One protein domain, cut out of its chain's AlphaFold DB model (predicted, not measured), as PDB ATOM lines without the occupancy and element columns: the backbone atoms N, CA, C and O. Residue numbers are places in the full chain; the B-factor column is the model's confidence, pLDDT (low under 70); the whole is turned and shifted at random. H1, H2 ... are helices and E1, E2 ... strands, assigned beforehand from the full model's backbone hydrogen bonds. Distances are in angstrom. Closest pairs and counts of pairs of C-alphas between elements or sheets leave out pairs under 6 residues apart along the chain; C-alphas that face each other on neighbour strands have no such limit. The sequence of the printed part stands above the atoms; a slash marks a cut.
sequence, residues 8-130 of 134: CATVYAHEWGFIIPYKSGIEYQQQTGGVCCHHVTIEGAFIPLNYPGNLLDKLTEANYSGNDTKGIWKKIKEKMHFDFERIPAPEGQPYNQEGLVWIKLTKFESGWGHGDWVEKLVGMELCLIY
ATOM      1  N   CYS A   8      88.007  59.677 100.576       51.19
ATOM      2  CA  CYS A   8      88.660  60.887 100.092       51.19
ATOM      3  C   CYS A   8      88.221  62.057 100.975       51.19
ATOM      4  O   CYS A   8      87.069  62.497 100.915       51.19
ATOM      5  N   ALA A   9      89.126  62.523 101.832       55.50
ATOM      6  CA  ALA A   9      88.951  63.763 102.567       55.50
ATOM      7  C   ALA A   9      89.536  64.884 101.705       55.50
ATOM      8  O   ALA A   9      90.746  64.956 101.487       55.50
ATOM      9  N   THR A  10      88.682  65.756 101.177       50.31
ATOM     10  CA  THR A  10      89.164  66.902 100.415       50.31
ATOM     11  C   THR A  10      89.773  67.930 101.370       50.31
ATOM     12  O   THR A  10      89.179  68.315 102.380       50.31
ATOM     13  N   VAL A  11      90.981  68.396 101.054       49.09
ATOM     14  CA  VAL A  11      91.721  69.404 101.842       49.09
ATOM     15  C   VAL A  11      91.072  70.793 101.832       49.09
ATOM     16  O   VAL A  11      91.517  71.668 102.561       49.09
ATOM     17  N   TYR A  12      89.954  70.985 101.122       45.19
ATOM     18  CA  TYR A  12      89.158  72.220 101.161       45.19
ATOM     19  C   TYR A  12      88.521  72.519 102.535       45.19
ATOM     20  O   TYR A  12      87.986  73.604 102.732       45.19
ATOM     21  N   ALA A  13      88.574  71.590 103.500       44.38
ATOM     22  CA  ALA A  13      88.233  71.863 104.905       44.38
ATOM     23  C   ALA A  13      89.468  72.024 105.816       44.38
ATOM     24  O   ALA A  13      89.353  72.507 106.945       44.38
ATOM     25  N   HIS A  14      90.648  71.606 105.349       56.94
ATOM     26  CA  HIS A  14      91.863  71.450 106.143       56.94
ATOM     27  C   HIS A  14      93.085  71.845 105.315       56.94
ATOM     28  O   HIS A  14      93.834  71.024 104.798       56.94
ATOM     29  N   GLU A  15      93.239  73.155 105.196       71.12
ATOM     30  CA  GLU A  15      94.106  73.824 104.237       71.12
ATOM     31  C   GLU A  15      95.594  73.767 104.575       71.12
ATOM     32  O   GLU A  15      96.400  73.974 103.690       71.12
ATOM     33  N   TRP A  16      95.992  73.514 105.825       86.69
ATOM     34  CA  TRP A  16      97.386  73.633 106.265       86.69
ATOM     35  C   TRP A  16      97.719  72.608 107.345       86.69
ATOM     36  O   TRP A  16      97.122  72.608 108.428       86.69
ATOM     37  N   GLY A  17      98.689  71.737 107.072       89.50
ATOM     38  CA  GLY A  17      99.093  70.731 108.047       89.50
ATOM     39  C   GLY A  17     100.099  69.716 107.538       89.50
ATOM     40  O   GLY A  17     100.582  69.800 106.410       89.50
ATOM     41  N   PHE A  18     100.404  68.742 108.390       91.25
ATOM     42  CA  PHE A  18     101.239  67.604 108.027       91.25
ATOM     43  C   PHE A  18     100.380  66.388 107.692       91.25
ATOM     44  O   PHE A  18      99.384  66.123 108.357       91.25
ATOM     45  N   ILE A  19     100.806  65.603 106.713       91.69
ATOM     46  CA  ILE A  19     100.346  64.239 106.498       91.69
ATOM     47  C   ILE A  19     101.486  63.303 106.884       91.69
ATOM     48  O   ILE A  19     102.592  63.395 106.342       91.69
ATOM     49  N   ILE A  20     101.205  62.392 107.815       91.69
ATOM     50  CA  ILE A  20     102.062  61.235 108.079       91.69
ATOM     51  C   ILE A  20     101.633  60.130 107.107       91.69
ATOM     52  O   ILE A  20     100.511  59.632 107.253       91.69
ATOM     53  N   PRO A  21     102.469  59.736 106.130       89.56
ATOM     54  CA  PRO A  21     102.093  58.722 105.153       89.56
ATOM     55  C   PRO A  21     102.007  57.335 105.801       89.56
ATOM     56  O   PRO A  21     102.963  56.860 106.414       89.56
ATOM     57  N   TYR A  22     100.863  56.670 105.654       86.38
ATOM     58  CA  TYR A  22     100.679  55.246 105.957       86.38
ATOM     59  C   TYR A  22      99.366  54.749 105.347       86.38
ATOM     60  O   TYR A  22      98.506  55.539 104.969       86.38
ATOM     61  N   LYS A  23      99.189  53.425 105.298       87.25
ATOM     62  CA  LYS A  23      97.987  52.785 104.749       87.25
ATOM     63  C   LYS A  23      96.772  52.928 105.682       87.25
ATOM     64  O   LYS A  23      96.450  52.000 106.430       87.25
ATOM     65  N   SER A  24      96.150  54.103 105.692       86.38
ATOM     66  CA  SER A  24      95.034  54.477 106.568       86.38
ATOM     67  C   SER A  24      93.644  54.174 105.992       86.38
ATOM     68  O   SER A  24      92.677  54.062 106.748       86.38
ATOM     69  N   GLY A  25      93.527  54.035 104.671       84.06
ATOM     70  CA  GLY A  25      92.272  54.060 103.923       84.06
ATOM     71  C   GLY A  25      91.691  55.467 103.719       84.06
ATOM     72  O   GLY A  25      90.549  55.570 103.266       84.06
ATOM     73  N   ILE A  26      92.435  56.526 104.068       81.81
ATOM     74  CA  ILE A  26      92.045  57.936 103.923       81.81
ATOM     75  C   ILE A  26      93.045  58.638 103.008       81.81
ATOM     76  O   ILE A  26      94.231  58.718 103.335       81.81
ATOM     77  N   GLU A  27      92.549  59.185 101.902       86.31
ATOM     78  CA  GLU A  27      93.343  59.929 100.922       86.31
ATOM     79  C   GLU A  27      93.041  61.426 100.997       86.31
ATOM     80  O   GLU A  27      91.879  61.834 101.075       86.31
ATOM     81  N   TYR A  28      94.096  62.236 100.935       83.75
ATOM     82  CA  TYR A  28      94.036  63.692 100.862       83.75
ATOM     83  C   TYR A  28      94.416  64.128  99.454       83.75
ATOM     84  O   TYR A  28      95.528  63.855  99.000       83.75
ATOM     85  N   GLN A  29      93.486  64.782  98.762       84.06
ATOM     86  CA  GLN A  29      93.660  65.222  97.378       84.06
ATOM     87  C   GLN A  29      94.097  66.685  97.309       84.06
ATOM     88  O   GLN A  29      93.300  67.563  97.608       84.06
ATOM     89  N   GLN A  30      95.310  66.950  96.839       79.81
ATOM     90  CA  GLN A  30      95.852  68.294  96.673       79.81
ATOM     91  C   GLN A  30      95.812  68.726  95.201       79.81
ATOM     92  O   GLN A  30      96.286  67.989  94.334       79.81
ATOM     93  N   GLN A  31      95.301  69.931  94.929       74.81
ATOM     94  CA  GLN A  31      95.449  70.581  93.623       74.81
ATOM     95  C   GLN A  31      96.858  71.166  93.492       74.81
ATOM     96  O   GLN A  31      97.365  71.844  94.390       74.81
ATOM     97  N   THR A  32      97.484  70.905  92.354       71.88
ATOM     98  CA  THR A  32      98.828  71.342  91.984       71.88
ATOM     99  C   THR A  32      98.827  71.787  90.514       71.88
ATOM    100  O   THR A  32      97.849  71.592  89.786       71.88
ATOM    101  N   GLY A  33      99.895  72.449  90.058       66.00
ATOM    102  CA  GLY A  33      99.996  72.888  88.657       66.00
ATOM    103  C   GLY A  33      99.082  74.062  88.267       66.00
ATOM    104  O   GLY A  33      98.818  74.253  87.080       66.00
ATOM    105  N   GLY A  34      98.601  74.837  89.247       65.12
ATOM    106  CA  GLY A  34      97.780  76.036  89.037       65.12
ATOM    107  C   GLY A  34      96.516  75.745  88.222       65.12
ATOM    108  O   GLY A  34      95.748  74.844  88.561       65.12
ATOM    109  N   VAL A  35      96.370  76.451  87.094       57.12
ATOM    110  CA  VAL A  35      95.219  76.381  86.168       57.12
ATOM    111  C   VAL A  35      95.046  75.036  85.452       57.12
ATOM    112  O   VAL A  35      94.041  74.811  84.781       57.12
ATOM    113  N   CYS A  36      96.035  74.140  85.529       58.28
ATOM    114  CA  CYS A  36      95.979  72.841  84.859       58.28
ATOM    115  C   CYS A  36      95.191  71.782  85.654       58.28
ATOM    116  O   CYS A  36      95.089  70.646  85.185       58.28
ATOM    117  N   CYS A  37      94.647  72.127  86.832       67.38
ATOM    118  CA  CYS A  37      93.838  71.251  87.692       67.38
ATOM    119  C   CYS A  37      94.458  69.854  87.893       67.38
ATOM    120  O   CYS A  37      93.755  68.834  87.855       67.38
ATOM    121  N   HIS A  38      95.782  69.781  88.071       77.75
ATOM    122  CA  HIS A  38      96.433  68.518  88.392       77.75
ATOM    123  C   HIS A  38      96.120  68.181  89.848       77.75
ATOM    124  O   HIS A  38      96.276  69.018  90.727       77.75
ATOM    125  N   HIS A  39      95.647  66.966  90.104       80.88
ATOM    126  CA  HIS A  39      95.304  66.532  91.450       80.88
ATOM    127  C   HIS A  39      96.145  65.324  91.818       80.88
ATOM    128  O   HIS A  39      96.121  64.306  91.123       80.88
ATOM    129  N   VAL A  40      96.859  65.437  92.929       85.44
ATOM    130  CA  VAL A  40      97.651  64.350  93.502       85.44
ATOM    131  C   VAL A  40      97.064  63.938  94.837       85.44
ATOM    132  O   VAL A  40      96.460  64.752  95.533       85.44
ATOM    133  N   THR A  41      97.224  62.670  95.195       87.31
ATOM    134  CA  THR A  41      96.700  62.124  96.445       87.31
ATOM    135  C   THR A  41      97.824  61.598  97.322       87.31
ATOM    136  O   THR A  41      98.804  61.037  96.831       87.31
ATOM    137  N   ILE A  42      97.677  61.779  98.634       89.00
ATOM    138  CA  ILE A  42      98.512  61.126  99.647       89.00
ATOM    139  C   ILE A  42      97.594  60.409 100.631       89.00
ATOM    140  O   ILE A  42      96.647  61.001 101.148       89.00
ATOM    141  N   GLU A  43      97.891  59.144 100.919       89.62
ATOM    142  CA  GLU A  43      97.223  58.370 101.964       89.62
ATOM    143  C   GLU A  43      97.946  58.543 103.309       89.62
ATOM    144  O   GLU A  43      99.176  58.437 103.379       89.62
ATOM    145  N   GLY A  44      97.209  58.799 104.393       89.94
ATOM    146  CA  GLY A  44      97.835  58.930 105.711       89.94
ATOM    147  C   GLY A  44      96.937  59.446 106.828       89.94
ATOM    148  O   GLY A  44      95.708  59.370 106.746       89.94
ATOM    149  N   ALA A  45      97.562  59.978 107.883       87.94
ATOM    150  CA  ALA A  45      96.891  60.775 108.914       87.94
ATOM    151  C   ALA A  45      97.249  62.237 108.728       87.94
ATOM    152  O   ALA A  45      98.429  62.588 108.684       87.94
ATOM    153  N   PHE A  46      96.220  63.074 108.684       87.75
ATOM    154  CA  PHE A  46      96.382  64.509 108.689       87.75
ATOM    155  C   PHE A  46      96.485  65.051 110.107       87.75
ATOM    156  O   PHE A  46      95.769  64.649 111.026       87.75
ATOM    157  N   ILE A  47      97.391  66.001 110.246       86.00
ATOM    158  CA  ILE A  47      97.723  66.694 111.463       86.00
ATOM    159  C   ILE A  47      97.554  68.189 111.181       86.00
ATOM    160  O   ILE A  47      98.410  68.780 110.512       86.00
ATOM    161  N   PRO A  48      96.471  68.816 111.672       84.75
ATOM    162  CA  PRO A  48      96.224  70.228 111.429       84.75
ATOM    163  C   PRO A  48      97.271  71.096 112.125       84.75
ATOM    164  O   PRO A  48      97.629  70.868 113.285       84.75
ATOM    165  N   LEU A  49      97.712  72.134 111.422       83.19
ATOM    166  CA  LEU A  49      98.549  73.194 111.972       83.19
ATOM    167  C   LEU A  49      97.746  74.498 112.076       83.19
ATOM    168  O   LEU A  49      96.722  74.670 111.418       83.19
ATOM    169  N   ASN A  50      98.215  75.444 112.893       80.94
ATOM    170  CA  ASN A  50      97.553  76.732 113.039       80.94
ATOM    171  C   ASN A  50      97.749  77.510 111.744       80.94
ATOM    172  O   ASN A  50      98.819  77.485 111.137       80.94
ATOM    173  N   TYR A  51      96.700  78.195 111.309       82.88
ATOM    174  CA  TYR A  51      96.713  78.855 110.017       82.88
ATOM    175  C   TYR A  51      97.727  80.023 110.005       82.88
ATOM    176  O   TYR A  51      97.631  80.923 110.849       82.88
ATOM    177  N   PRO A  52      98.681  80.088 109.051       83.88
ATOM    178  CA  PRO A  52      99.685  81.155 108.978       83.88
ATOM    179  C   PRO A  52      99.107  82.529 108.605       83.88
ATOM    180  O   PRO A  52      99.840  83.525 108.598       83.88
ATOM    181  N   GLY A  53      97.808  82.626 108.319       85.88
ATOM    182  CA  GLY A  53      97.153  83.842 107.842       85.88
ATOM    183  C   GLY A  53      97.593  84.185 106.420       85.88
ATOM    184  O   GLY A  53      97.978  83.310 105.651       85.88
ATOM    185  N   ASN A  54      97.654  85.485 106.126       89.88
ATOM    186  CA  ASN A  54      98.010  86.046 104.815       89.88
ATOM    187  C   ASN A  54      99.375  85.622 104.232       89.88
ATOM    188  O   ASN A  54      99.727  86.040 103.130       89.88
ATOM    189  N   LEU A  55     100.197  84.879 104.976       91.12
ATOM    190  CA  LEU A  55     101.431  84.306 104.448       91.12
ATOM    191  C   LEU A  55     101.153  83.142 103.494       91.12
ATOM    192  O   LEU A  55     101.931  82.976 102.559       91.12
ATOM    193  N   LEU A  56     100.070  82.379 103.703       88.12
ATOM    194  CA  LEU A  56      99.665  81.338 102.756       88.12
ATOM    195  C   LEU A  56      99.141  81.947 101.464       88.12
ATOM    196  O   LEU A  56      99.664  81.597 100.418       88.12
ATOM    197  N   ASP A  57      98.255  82.941 101.530       87.44
ATOM    198  CA  ASP A  57      97.762  83.634 100.329       87.44
ATOM    199  C   ASP A  57      98.913  84.170  99.463       87.44
ATOM    200  O   ASP A  57      98.950  83.977  98.251       87.44
ATOM    201  N   LYS A  58      99.921  84.776 100.105       90.56
ATOM    202  CA  LYS A  58     101.129  85.264  99.424       90.56
ATOM    203  C   LYS A  58     101.967  84.142  98.831       90.56
ATOM    204  O   LYS A  58     102.572  84.329  97.779       90.56
ATOM    205  N   LEU A  59     102.074  83.013  99.530       89.81
ATOM    206  CA  LEU A  59     102.793  81.843  99.035       89.81
ATOM    207  C   LEU A  59     102.099  81.287  97.791       89.81
ATOM    208  O   LEU A  59     102.761  81.001  96.798       89.81
ATOM    209  N   THR A  60     100.776  81.190  97.844       86.44
ATOM    210  CA  THR A  60      99.920  80.734  96.759       86.44
ATOM    211  C   THR A  60     100.019  81.654  95.537       86.44
ATOM    212  O   THR A  60     100.305  81.178  94.441       86.44
ATOM    213  N   GLU A  61      99.907  82.973  95.713       87.50
ATOM    214  CA  GLU A  61     100.080  83.959  94.633       87.50
ATOM    215  C   GLU A  61     101.495  83.924  94.024       87.50
ATOM    216  O   GLU A  61     101.671  84.026  92.804       87.50
ATOM    217  N   ALA A  62     102.521  83.759  94.866       88.44
ATOM    218  CA  ALA A  62     103.900  83.651  94.408       88.44
ATOM    219  C   ALA A  62     104.128  82.376  93.585       88.44
ATOM    220  O   ALA A  62     104.740  82.460  92.523       88.44
ATOM    221  N   ASN A  63     103.592  81.236  94.030       86.12
ATOM    222  CA  ASN A  63     103.609  79.983  93.276       86.12
ATOM    223  C   ASN A  63     102.909  80.142  91.918       86.12
ATOM    224  O   ASN A  63     103.495  79.805  90.893       86.12
ATOM    225  N   TYR A  64     101.703  80.722  91.901       82.56
ATOM    226  CA  TYR A  64     100.945  80.982  90.671       82.56
ATOM    227  C   TYR A  64     101.732  81.831  89.665       82.56
ATOM    228  O   TYR A  64     101.748  81.556  88.468       82.56
ATOM    229  N   SER A  65     102.421  82.859  90.162       85.38
ATOM    230  CA  SER A  65     103.167  83.812  89.334       85.38
ATOM    231  C   SER A  65     104.585  83.348  88.972       85.38
ATOM    232  O   SER A  65     105.293  84.071  88.273       85.38
ATOM    233  N   GLY A  66     105.038  82.189  89.469       83.81
ATOM    234  CA  GLY A  66     106.418  81.713  89.299       83.81
ATOM    235  C   GLY A  66     107.471  82.553  90.041       83.81
ATOM    236  O   GLY A  66     108.634  82.590  89.639       83.81
ATOM    237  N   ASN A  67     107.074  83.250  91.108       87.88
ATOM    238  CA  ASN A  67     107.943  84.108  91.913       87.88
ATOM    239  C   ASN A  67     108.715  83.319  92.988       87.88
ATOM    240  O   ASN A  67     108.289  82.259  93.444       87.88
ATOM    241  N   ASP A  68     109.840  83.870  93.457       90.00
ATOM    242  CA  ASP A  68     110.603  83.274  94.564       90.00
ATOM    243  C   ASP A  68     109.793  83.262  95.874       90.00
ATOM    244  O   ASP A  68     109.287  84.284  96.342       90.00
ATOM    245  N   THR A  69     109.730  82.093  96.512       91.12
ATOM    246  CA  THR A  69     108.989  81.863  97.758       91.12
ATOM    247  C   THR A  69     109.880  81.816  98.996       91.12
ATOM    248  O   THR A  69     109.368  81.742 100.118       91.12
ATOM    249  N   LYS A  70     111.212  81.891  98.855       92.00
ATOM    250  CA  LYS A  70     112.164  81.727  99.970       92.00
ATOM    251  C   LYS A  70     111.907  82.699 101.125       92.00
ATOM    252  O   LYS A  70     111.917  82.300 102.291       92.00
ATOM    253  N   GLY A  71     111.644  83.968 100.809       94.69
ATOM    254  CA  GLY A  71     111.343  84.996 101.812       94.69
ATOM    255  C   GLY A  71     110.012  84.773 102.540       94.69
ATOM    256  O   GLY A  71     109.892  85.117 103.718       94.69
ATOM    257  N   ILE A  72     109.029  84.174 101.866       93.88
ATOM    258  CA  ILE A  72     107.715  83.854 102.436       93.88
ATOM    259  C   ILE A  72     107.845  82.655 103.374       93.88
ATOM    260  O   ILE A  72     107.430  82.734 104.529       93.88
ATOM    261  N   TRP A  73     108.524  81.595 102.929       93.38
ATOM    262  CA  TRP A  73     108.814  80.419 103.750       93.38
ATOM    263  C   TRP A  73     109.559  80.763 105.033       93.38
ATOM    264  O   TRP A  73     109.220  80.232 106.088       93.38
ATOM    265  N   LYS A  74     110.530  81.683 104.970       94.75
ATOM    266  CA  LYS A  74     111.231  82.163 106.166       94.75
ATOM    267  C   LYS A  74     110.252  82.745 107.197       94.75
ATOM    268  O   LYS A  74     110.291  82.354 108.357       94.75
ATOM    269  N   LYS A  75     109.336  83.614 106.760       94.69
ATOM    270  CA  LYS A  75     108.321  84.227 107.636       94.69
ATOM    271  C   LYS A  75     107.319  83.208 108.175       94.69
ATOM    272  O   LYS A  75     106.898  83.331 109.319       94.69
ATOM    273  N   ILE A  76     106.935  82.215 107.368       91.69
ATOM    274  CA  ILE A  76     106.060  81.120 107.809       91.69
ATOM    275  C   ILE A  76     106.745  80.331 108.924       91.69
ATOM    276  O   ILE A  76     106.151  80.159 109.981       91.69
ATOM    277  N   LYS A  77     108.000  79.917 108.725       91.56
ATOM    278  CA  LYS A  77     108.796  79.198 109.732       91.56
ATOM    279  C   LYS A  77     108.915  79.978 111.044       91.56
ATOM    280  O   LYS A  77     108.646  79.427 112.107       91.56
ATOM    281  N   GLU A  78     109.229  81.272 110.961       90.75
ATOM    282  CA  GLU A  78     109.294  82.175 112.121       90.75
ATOM    283  C   GLU A  78     107.945  82.278 112.849       90.75
ATOM    284  O   GLU A  78     107.889  82.092 114.060       90.75
ATOM    285  N   LYS A  79     106.850  82.532 112.120       88.38
ATOM    286  CA  LYS A  79     105.505  82.694 112.699       88.38
ATOM    287  C   LYS A  79     104.973  81.413 113.335       88.38
ATOM    288  O   LYS A  79     104.277  81.461 114.343       88.38
ATOM    289  N   MET A  80     105.248  80.284 112.698       86.38
ATOM    290  CA  MET A  80     104.760  78.973 113.108       86.38
ATOM    291  C   MET A  80     105.710  78.277 114.085       86.38
ATOM    292  O   MET A  80     105.416  77.164 114.509       86.38
ATOM    293  N   HIS A  81     106.830  78.919 114.438       88.12
ATOM    294  CA  HIS A  81     107.814  78.409 115.388       88.12
ATOM    295  C   HIS A  81     108.331  77.001 115.040       88.12
ATOM    296  O   HIS A  81     108.560  76.165 115.911       88.12
ATOM    297  N   PHE A  82     108.540  76.732 113.751       89.50
ATOM    298  CA  PHE A  82     109.031  75.444 113.264       89.50
ATOM    299  C   PHE A  82     110.057  75.611 112.151       89.50
ATOM    300  O   PHE A  82     110.080  76.621 111.446       89.50
ATOM    301  N   ASP A  83     110.901  74.602 111.983       93.25
ATOM    302  CA  ASP A  83     111.862  74.531 110.892       93.25
ATOM    303  C   ASP A  83     111.914  73.114 110.321       93.25
ATOM    304  O   ASP A  83     111.587  72.131 110.990       93.25
ATOM    305  N   PHE A  84     112.293  73.024 109.053       95.12
ATOM    306  CA  PHE A  84     112.336  71.779 108.312       95.12
ATOM    307  C   PHE A  84     113.298  71.842 107.128       95.12
ATOM    308  O   PHE A  84     113.505  72.897 106.509       95.12
ATOM    309  N   GLU A  85     113.805  70.671 106.762       95.75
ATOM    310  CA  GLU A  85     114.551  70.422 105.532       95.75
ATOM    311  C   GLU A  85     113.609  69.852 104.475       95.75
ATOM    312  O   GLU A  85     112.765  69.017 104.789       95.75
ATOM    313  N   ARG A  86     113.736  70.290 103.219       95.81
ATOM    314  CA  ARG A  86     113.019  69.644 102.112       95.81
ATOM    315  C   ARG A  86     113.749  68.361 101.745       95.81
ATOM    316  O   ARG A  86     114.960  68.394 101.538       95.81
ATOM    317  N   ILE A  87     113.006  67.272 101.621       97.00
ATOM    318  CA  ILE A  87     113.533  65.959 101.240       97.00
ATOM    319  C   ILE A  87     112.880  65.496  99.932       97.00
ATOM    320  O   ILE A  87     111.827  66.022  99.563       97.00
ATOM    321  N   PRO A  88     113.486  64.557  99.186       96.56
ATOM    322  CA  PRO A  88     112.829  63.933  98.044       96.56
ATOM    323  C   PRO A  88     111.538  63.220  98.457       96.56
ATOM    324  O   PRO A  88     111.404  62.773  99.594       96.56
ATOM    325  N   ALA A  89     110.606  63.084  97.516       94.69
ATOM    326  CA  ALA A  89     109.430  62.258  97.739       94.69
ATOM    327  C   ALA A  89     109.828  60.784  97.927       94.69
ATOM    328  O   ALA A  89     110.707  60.305  97.199       94.69
ATOM    329  N   PRO A  90     109.183  60.053  98.856       92.62
ATOM    330  CA  PRO A  90     109.334  58.608  98.956       92.62
ATOM    331  C   PRO A  90     108.945  57.900  97.652       92.62
ATOM    332  O   PRO A  90     108.174  58.416  96.841       92.62
ATOM    333  N   GLU A  91     109.455  56.685  97.456       91.69
ATOM    334  CA  GLU A  91     109.129  55.883  96.277       91.69
ATOM    335  C   GLU A  91     107.610  55.665  96.146       91.69
ATOM    336  O   GLU A  91     106.922  55.333  97.112       91.69
ATOM    337  N   GLY A  92     107.081  55.878  94.937       89.31
ATOM    338  CA  GLY A  92     105.654  55.732  94.641       89.31
ATOM    339  C   GLY A  92     104.763  56.874  95.143       89.31
ATOM    340  O   GLY A  92     103.550  56.795  94.963       89.31
ATOM    341  N   GLN A  93     105.332  57.924  95.744       91.75
ATOM    342  CA  GLN A  93     104.595  59.105  96.195       91.75
ATOM    343  C   GLN A  93     104.720  60.283  95.209       91.75
ATOM    344  O   GLN A  93     105.689  60.349  94.444       91.75
ATOM    345  N   PRO A  94     103.775  61.245  95.224       91.25
ATOM    346  CA  PRO A  94     103.874  62.459  94.416       91.25
ATOM    347  C   PRO A  94     105.147  63.252  94.731       91.25
ATOM    348  O   PRO A  94     105.517  63.394  95.894       91.25
ATOM    349  N   TYR A  95     105.801  63.809  93.712       92.06
ATOM    350  CA  TYR A  95     106.988  64.645  93.900       92.06
ATOM    351  C   TYR A  95     106.648  65.997  94.557       92.06
ATOM    352  O   TYR A  95     105.494  66.427  94.571       92.06
ATOM    353  N   ASN A  96     107.670  66.678  95.089       90.44
ATOM    354  CA  ASN A  96     107.540  68.026  95.650       90.44
ATOM    355  C   ASN A  96     107.044  69.029  94.609       90.44
ATOM    356  O   ASN A  96     107.721  69.247  93.605       90.44
ATOM    357  N   GLN A  97     105.935  69.697  94.897       87.75
ATOM    358  CA  GLN A  97     105.318  70.681  94.012       87.75
ATOM    359  C   GLN A  97     104.495  71.693  94.817       87.75
ATOM    360  O   GLN A  97     104.457  71.662  96.051       87.75
ATOM    361  N   GLU A  98     103.874  72.647  94.141       85.12
ATOM    362  CA  GLU A  98     103.050  73.660  94.789       85.12
ATOM    363  C   GLU A  98     101.917  72.993  95.585       85.12
ATOM    364  O   GLU A  98     101.230  72.105  95.091       85.12
ATOM    365  N   GLY A  99     101.754  73.395  96.846       86.38
ATOM    366  CA  GLY A  99     100.778  72.814  97.772       86.38
ATOM    367  C   GLY A  99     101.165  71.475  98.415       86.38
ATOM    368  O   GLY A  99     100.460  71.034  99.320       86.38
ATOM    369  N   LEU A 100     102.277  70.840  98.014       90.56
ATOM    370  CA  LEU A 100     102.721  69.542  98.543       90.56
ATOM    371  C   LEU A 100     104.247  69.480  98.658       90.56
ATOM    372  O   LEU A 100     104.968  69.431  97.658       90.56
ATOM    373  N   VAL A 101     104.759  69.442  99.887       93.31
ATOM    374  CA  VAL A 101     106.204  69.444 100.144       93.31
ATOM    375  C   VAL A 101     106.575  68.371 101.159       93.31
ATOM    376  O   VAL A 101     106.209  68.445 102.324       93.31
ATOM    377  N   TRP A 102     107.370  67.400 100.734       96.19
ATOM    378  CA  TRP A 102     108.051  66.437 101.584       96.19
ATOM    379  C   TRP A 102     109.152  67.113 102.384       96.19
ATOM    380  O   TRP A 102     110.031  67.804 101.847       96.19
ATOM    381  N   ILE A 103     109.090  66.910 103.691       96.56
ATOM    382  CA  ILE A 103     109.970  67.556 104.644       96.56
ATOM    383  C   ILE A 103     110.471  66.572 105.693       96.56
ATOM    384  O   ILE A 103     109.790  65.614 106.047       96.56
ATOM    385  N   LYS A 104     111.636  66.875 106.256       96.56
ATOM    386  CA  LYS A 104     112.046  66.379 107.564       96.56
ATOM    387  C   LYS A 104     111.910  67.516 108.564       96.56
ATOM    388  O   LYS A 104     112.575  68.544 108.415       96.56
ATOM    389  N   LEU A 105     111.040  67.356 109.558       93.88
ATOM    390  CA  LEU A 105     110.855  68.375 110.592       93.88
ATOM    391  C   LEU A 105     112.113  68.424 111.467       93.88
ATOM    392  O   LEU A 105     112.487  67.416 112.060       93.88
ATOM    393  N   THR A 106     112.788  69.568 111.547       94.56
ATOM    394  CA  THR A 106     114.053  69.702 112.295       94.56
ATOM    395  C   THR A 106     113.885  70.461 113.598       94.56
ATOM    396  O   THR A 106     114.677  70.278 114.522       94.56
ATOM    397  N   LYS A 107     112.848  71.293 113.696       90.81
ATOM    398  CA  LYS A 107     112.555  72.074 114.891       90.81
ATOM    399  C   LYS A 107     111.060  72.327 115.006       90.81
ATOM    400  O   LYS A 107     110.410  72.632 114.010       90.81
ATOM    401  N   PHE A 108     110.549  72.273 116.226       87.50
ATOM    402  CA  PHE A 108     109.243  72.803 116.585       87.50
ATOM    403  C   PHE A 108     109.326  73.353 118.008       87.50
ATOM    404  O   PHE A 108     109.848  72.674 118.889       87.50
ATOM    405  N   GLU A 109     108.858  74.574 118.221       82.38
ATOM    406  CA  GLU A 109     108.707  75.175 119.544       82.38
ATOM    407  C   GLU A 109     107.213  75.395 119.778       82.38
ATOM    408  O   GLU A 109     106.549  76.091 119.004       82.38
ATOM    409  N   SER A 110     106.671  74.782 120.829       65.19
ATOM    410  CA  SER A 110     105.279  74.976 121.233       65.19
ATOM    411  C   SER A 110     104.996  76.455 121.542       65.19
ATOM    412  O   SER A 110     105.335  76.997 122.591       65.19
ATOM    413  N   GLY A 111     104.370  77.142 120.584       62.97
ATOM    414  CA  GLY A 111     103.727  78.436 120.802       62.97
ATOM    415  C   GLY A 111     102.330  78.284 121.417       62.97
ATOM    416  O   GLY A 111     101.838  77.181 121.659       62.97
ATOM    417  N   TRP A 112     101.636  79.407 121.617       48.16
ATOM    418  CA  TRP A 112     100.242  79.409 122.073       48.16
ATOM    419  C   TRP A 112      99.330  78.707 121.048       48.16
ATOM    420  O   TRP A 112      99.039  79.267 119.994       48.16
ATOM    421  N   GLY A 113      98.862  77.493 121.364       54.88
ATOM    422  CA  GLY A 113      97.789  76.813 120.621       54.88
ATOM    423  C   GLY A 113      98.167  75.529 119.878       54.88
ATOM    424  O   GLY A 113      97.305  74.962 119.213       54.88
ATOM    425  N   HIS A 114      99.406  75.046 119.983       62.34
ATOM    426  CA  HIS A 114      99.778  73.701 119.531       62.34
ATOM    427  C   HIS A 114     100.007  72.787 120.728       62.34
ATOM    428  O   HIS A 114     100.650  73.185 121.689       62.34
ATOM    429  N   GLY A 115      99.453  71.573 120.687       60.16
ATOM    430  CA  GLY A 115      99.724  70.591 121.731       60.16
ATOM    431  C   GLY A 115     101.144  70.042 121.604       60.16
ATOM    432  O   GLY A 115     101.658  69.908 120.492       60.16
ATOM    433  N   ASP A 116     101.728  69.636 122.731       70.06
ATOM    434  CA  ASP A 116     103.073  69.036 122.860       70.06
ATOM    435  C   ASP A 116     103.324  67.845 121.911       70.06
ATOM    436  O   ASP A 116     104.444  67.373 121.728       70.06
ATOM    437  N   TRP A 117     102.271  67.310 121.295       72.62
ATOM    438  CA  TRP A 117     102.354  66.232 120.324       72.62
ATOM    439  C   TRP A 117     103.069  66.635 119.024       72.62
ATOM    440  O   TRP A 117     103.644  65.748 118.396       72.62
ATOM    441  N   VAL A 118     103.096  67.916 118.623       76.44
ATOM    442  CA  VAL A 118     103.825  68.330 117.401       76.44
ATOM    443  C   VAL A 118     105.337  68.199 117.600       76.44
ATOM    444  O   VAL A 118     106.049  67.801 116.682       76.44
ATOM    445  N   GLU A 119     105.836  68.449 118.814       82.12
ATOM    446  CA  GLU A 119     107.260  68.285 119.146       82.12
ATOM    447  C   GLU A 119     107.720  66.832 118.965       82.12
ATOM    448  O   GLU A 119     108.860  66.579 118.579       82.12
ATOM    449  N   LYS A 120     106.813  65.861 119.144       86.25
ATOM    450  CA  LYS A 120     107.096  64.434 118.908       86.25
ATOM    451  C   LYS A 120     107.311  64.094 117.433       86.25
ATOM    452  O   LYS A 120     107.784  63.001 117.140       86.25
ATOM    453  N   LEU A 121     106.958  65.001 116.521       88.75
ATOM    454  CA  LEU A 121     107.180  64.837 115.087       88.75
ATOM    455  C   LEU A 121     108.581  65.293 114.656       88.75
ATOM    456  O   LEU A 121     108.970  65.068 113.511       88.75
ATOM    457  N   VAL A 122     109.352  65.945 115.535       92.38
ATOM    458  CA  VAL A 122     110.713  66.389 115.208       92.38
ATOM    459  C   VAL A 122     111.583  65.173 114.881       92.38
ATOM    460  O   VAL A 122     111.643  64.197 115.626       92.38
ATOM    461  N   GLY A 123     112.257  65.236 113.736       93.56
ATOM    462  CA  GLY A 123     113.049  64.156 113.157       93.56
ATOM    463  C   GLY A 123     112.277  63.250 112.195       93.56
ATOM    464  O   GLY A 123     112.925  62.501 111.463       93.56
ATOM    465  N   MET A 124     110.941  63.328 112.155       94.31
ATOM    466  CA  MET A 124     110.119  62.541 111.236       94.31
ATOM    467  C   MET A 124     110.107  63.130 109.824       94.31
ATOM    468  O   MET A 124     110.191  64.346 109.627       94.31
ATOM    469  N   GLU A 125     109.955  62.238 108.850       95.12
ATOM    470  CA  GLU A 125     109.683  62.569 107.455       95.12
ATOM    471  C   GLU A 125     108.170  62.644 107.246       95.12
ATOM    472  O   GLU A 125     107.435  61.707 107.562       95.12
ATOM    473  N   LEU A 126     107.703  63.791 106.764       93.94
ATOM    474  CA  LEU A 126     106.294  64.162 106.687       93.94
ATOM    475  C   LEU A 126     106.017  64.827 105.342       93.94
ATOM    476  O   LEU A 126     106.926  65.369 104.710       93.94
ATOM    477  N   CYS A 127     104.752  64.874 104.940       94.69
ATOM    478  CA  CYS A 127     104.329  65.763 103.868       94.69
ATOM    479  C   CYS A 127     103.649  67.003 104.452       94.69
ATOM    480  O   CYS A 127     102.665  66.883 105.172       94.69
ATOM    481  N   LEU A 128     104.160  68.193 104.160       93.00
ATOM    482  CA  LEU A 128     103.486  69.458 104.423       93.00
ATOM    483  C   LEU A 128     102.554  69.780 103.255       93.00
ATOM    484  O   LEU A 128     103.004  69.876 102.111       93.00
ATOM    485  N   ILE A 129     101.284  70.013 103.567       90.31
ATOM    486  CA  ILE A 129     100.266  70.404 102.593       90.31
ATOM    487  C   ILE A 129      99.766  71.822 102.866       90.31
ATOM    488  O   ILE A 129      99.679  72.248 104.023       90.31
ATOM    489  N   TYR A 130      99.494  72.563 101.793       87.69
ATOM    490  CA  TYR A 130      98.972  73.929 101.842       87.69
ATOM    491  C   TYR A 130      98.133  74.259 100.600       87.69
ATOM    492  O   TYR A 130      98.296  73.590  99.578       87.69
TER     493      TYR A 130
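Overview. This is residues 8 to 130 of the 134 residues of an uncharacterized protein of viral metagenome (UniProt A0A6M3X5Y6). This is one strongly twisted sheet of seven strands folded back on itself, with a hairpin of two helices, H1 and H2, at one side, where H2 grazes the sheet near E5 and E6. E4 bends sharply as the hinge between two leaves that are partly face to face: E1 and E3 in one, E2, E7, E6 and E5 in the other. The printed part has 123 residues, with two named helices and seven named strands that follow along the chain as E1 E2 E3 E4 H1 H2 E5 E6 E7; the sheet is mixed, in the order E1 E3 E4 E2 E7 E6 E5, and the class is mixed, helices and strands. The whole is compact, with a radius of gyration of the C-alphas of 13.8 A, and spans 37 by 35 by 27 A.

Arrangement. Start at E1, residues 8 to 10, an edge strand parallel to E3, residues 26 to 32; look for N 9 and O 27, 2.9 A apart. E3 forms a hairpin with E4, residues 38 to 48, where N 30 and O 40 are 2.8 A apart. E4 bends by 97 degrees at residue 45 and its pairing is staggered: residues 38 to 43 pair with E3, residues 44 to 48 with E2, residues 17 to 21. E4 and E2 are antiparallel, with N 47 and O 18 at 2.7 A. E2 and E7, residues 125 to 129, are antiparallel neighbours, with N 19 and O 127 at 2.7 A, within hydrogen-bond range. E5, residues 82 to 86, E6, residues 100 to 108, and E7 form a meander, each strand the antiparallel neighbour of the one before; find N 104 and O 85 at 2.8 A, and N 103 and O 126 at 2.8 A. Across the fold, the closest C-alphas of E3 and E6 are those of Gln 30 and Leu 100, 7.2 A apart. H1, residues 54 to 64, and H2, residues 70 to 80, form a helical hairpin and touch, the closest C-alphas being those of Leu 59 and Ile 72 at 6.3 A, with a shallow tilt of 27 degrees, opposite ways. H2 only grazes the sheet, with its residues 73 to 80; H1 is not on it. In H1 and H2 every O i to N i+4 pair is within hydrogen-bond range.

Along the chain. Find C-alpha 8 at (88.660, 60.887, 100.092), where E1 begins. E3 measures 19.2 A from first to last C-alpha, E4 23.1 A, E6 19.5 A, and H1 and H2 15.3 A each. H1 begins at C-alpha 54, (98.010, 86.046, 104.815), and E7 ends at C-alpha 129, (100.266, 70.404, 102.593).

Size, cuts and confidence. The two C-alphas farthest apart are those of Cys 36 and Asp 116, 38.8 A. The printed part has no cut; the links E5 to E6 and E6 to E7 are long. Mean pLDDT of the printed part is 83.7, with residues 8 to 14, 33 to 37 and 110 to 115 under 70.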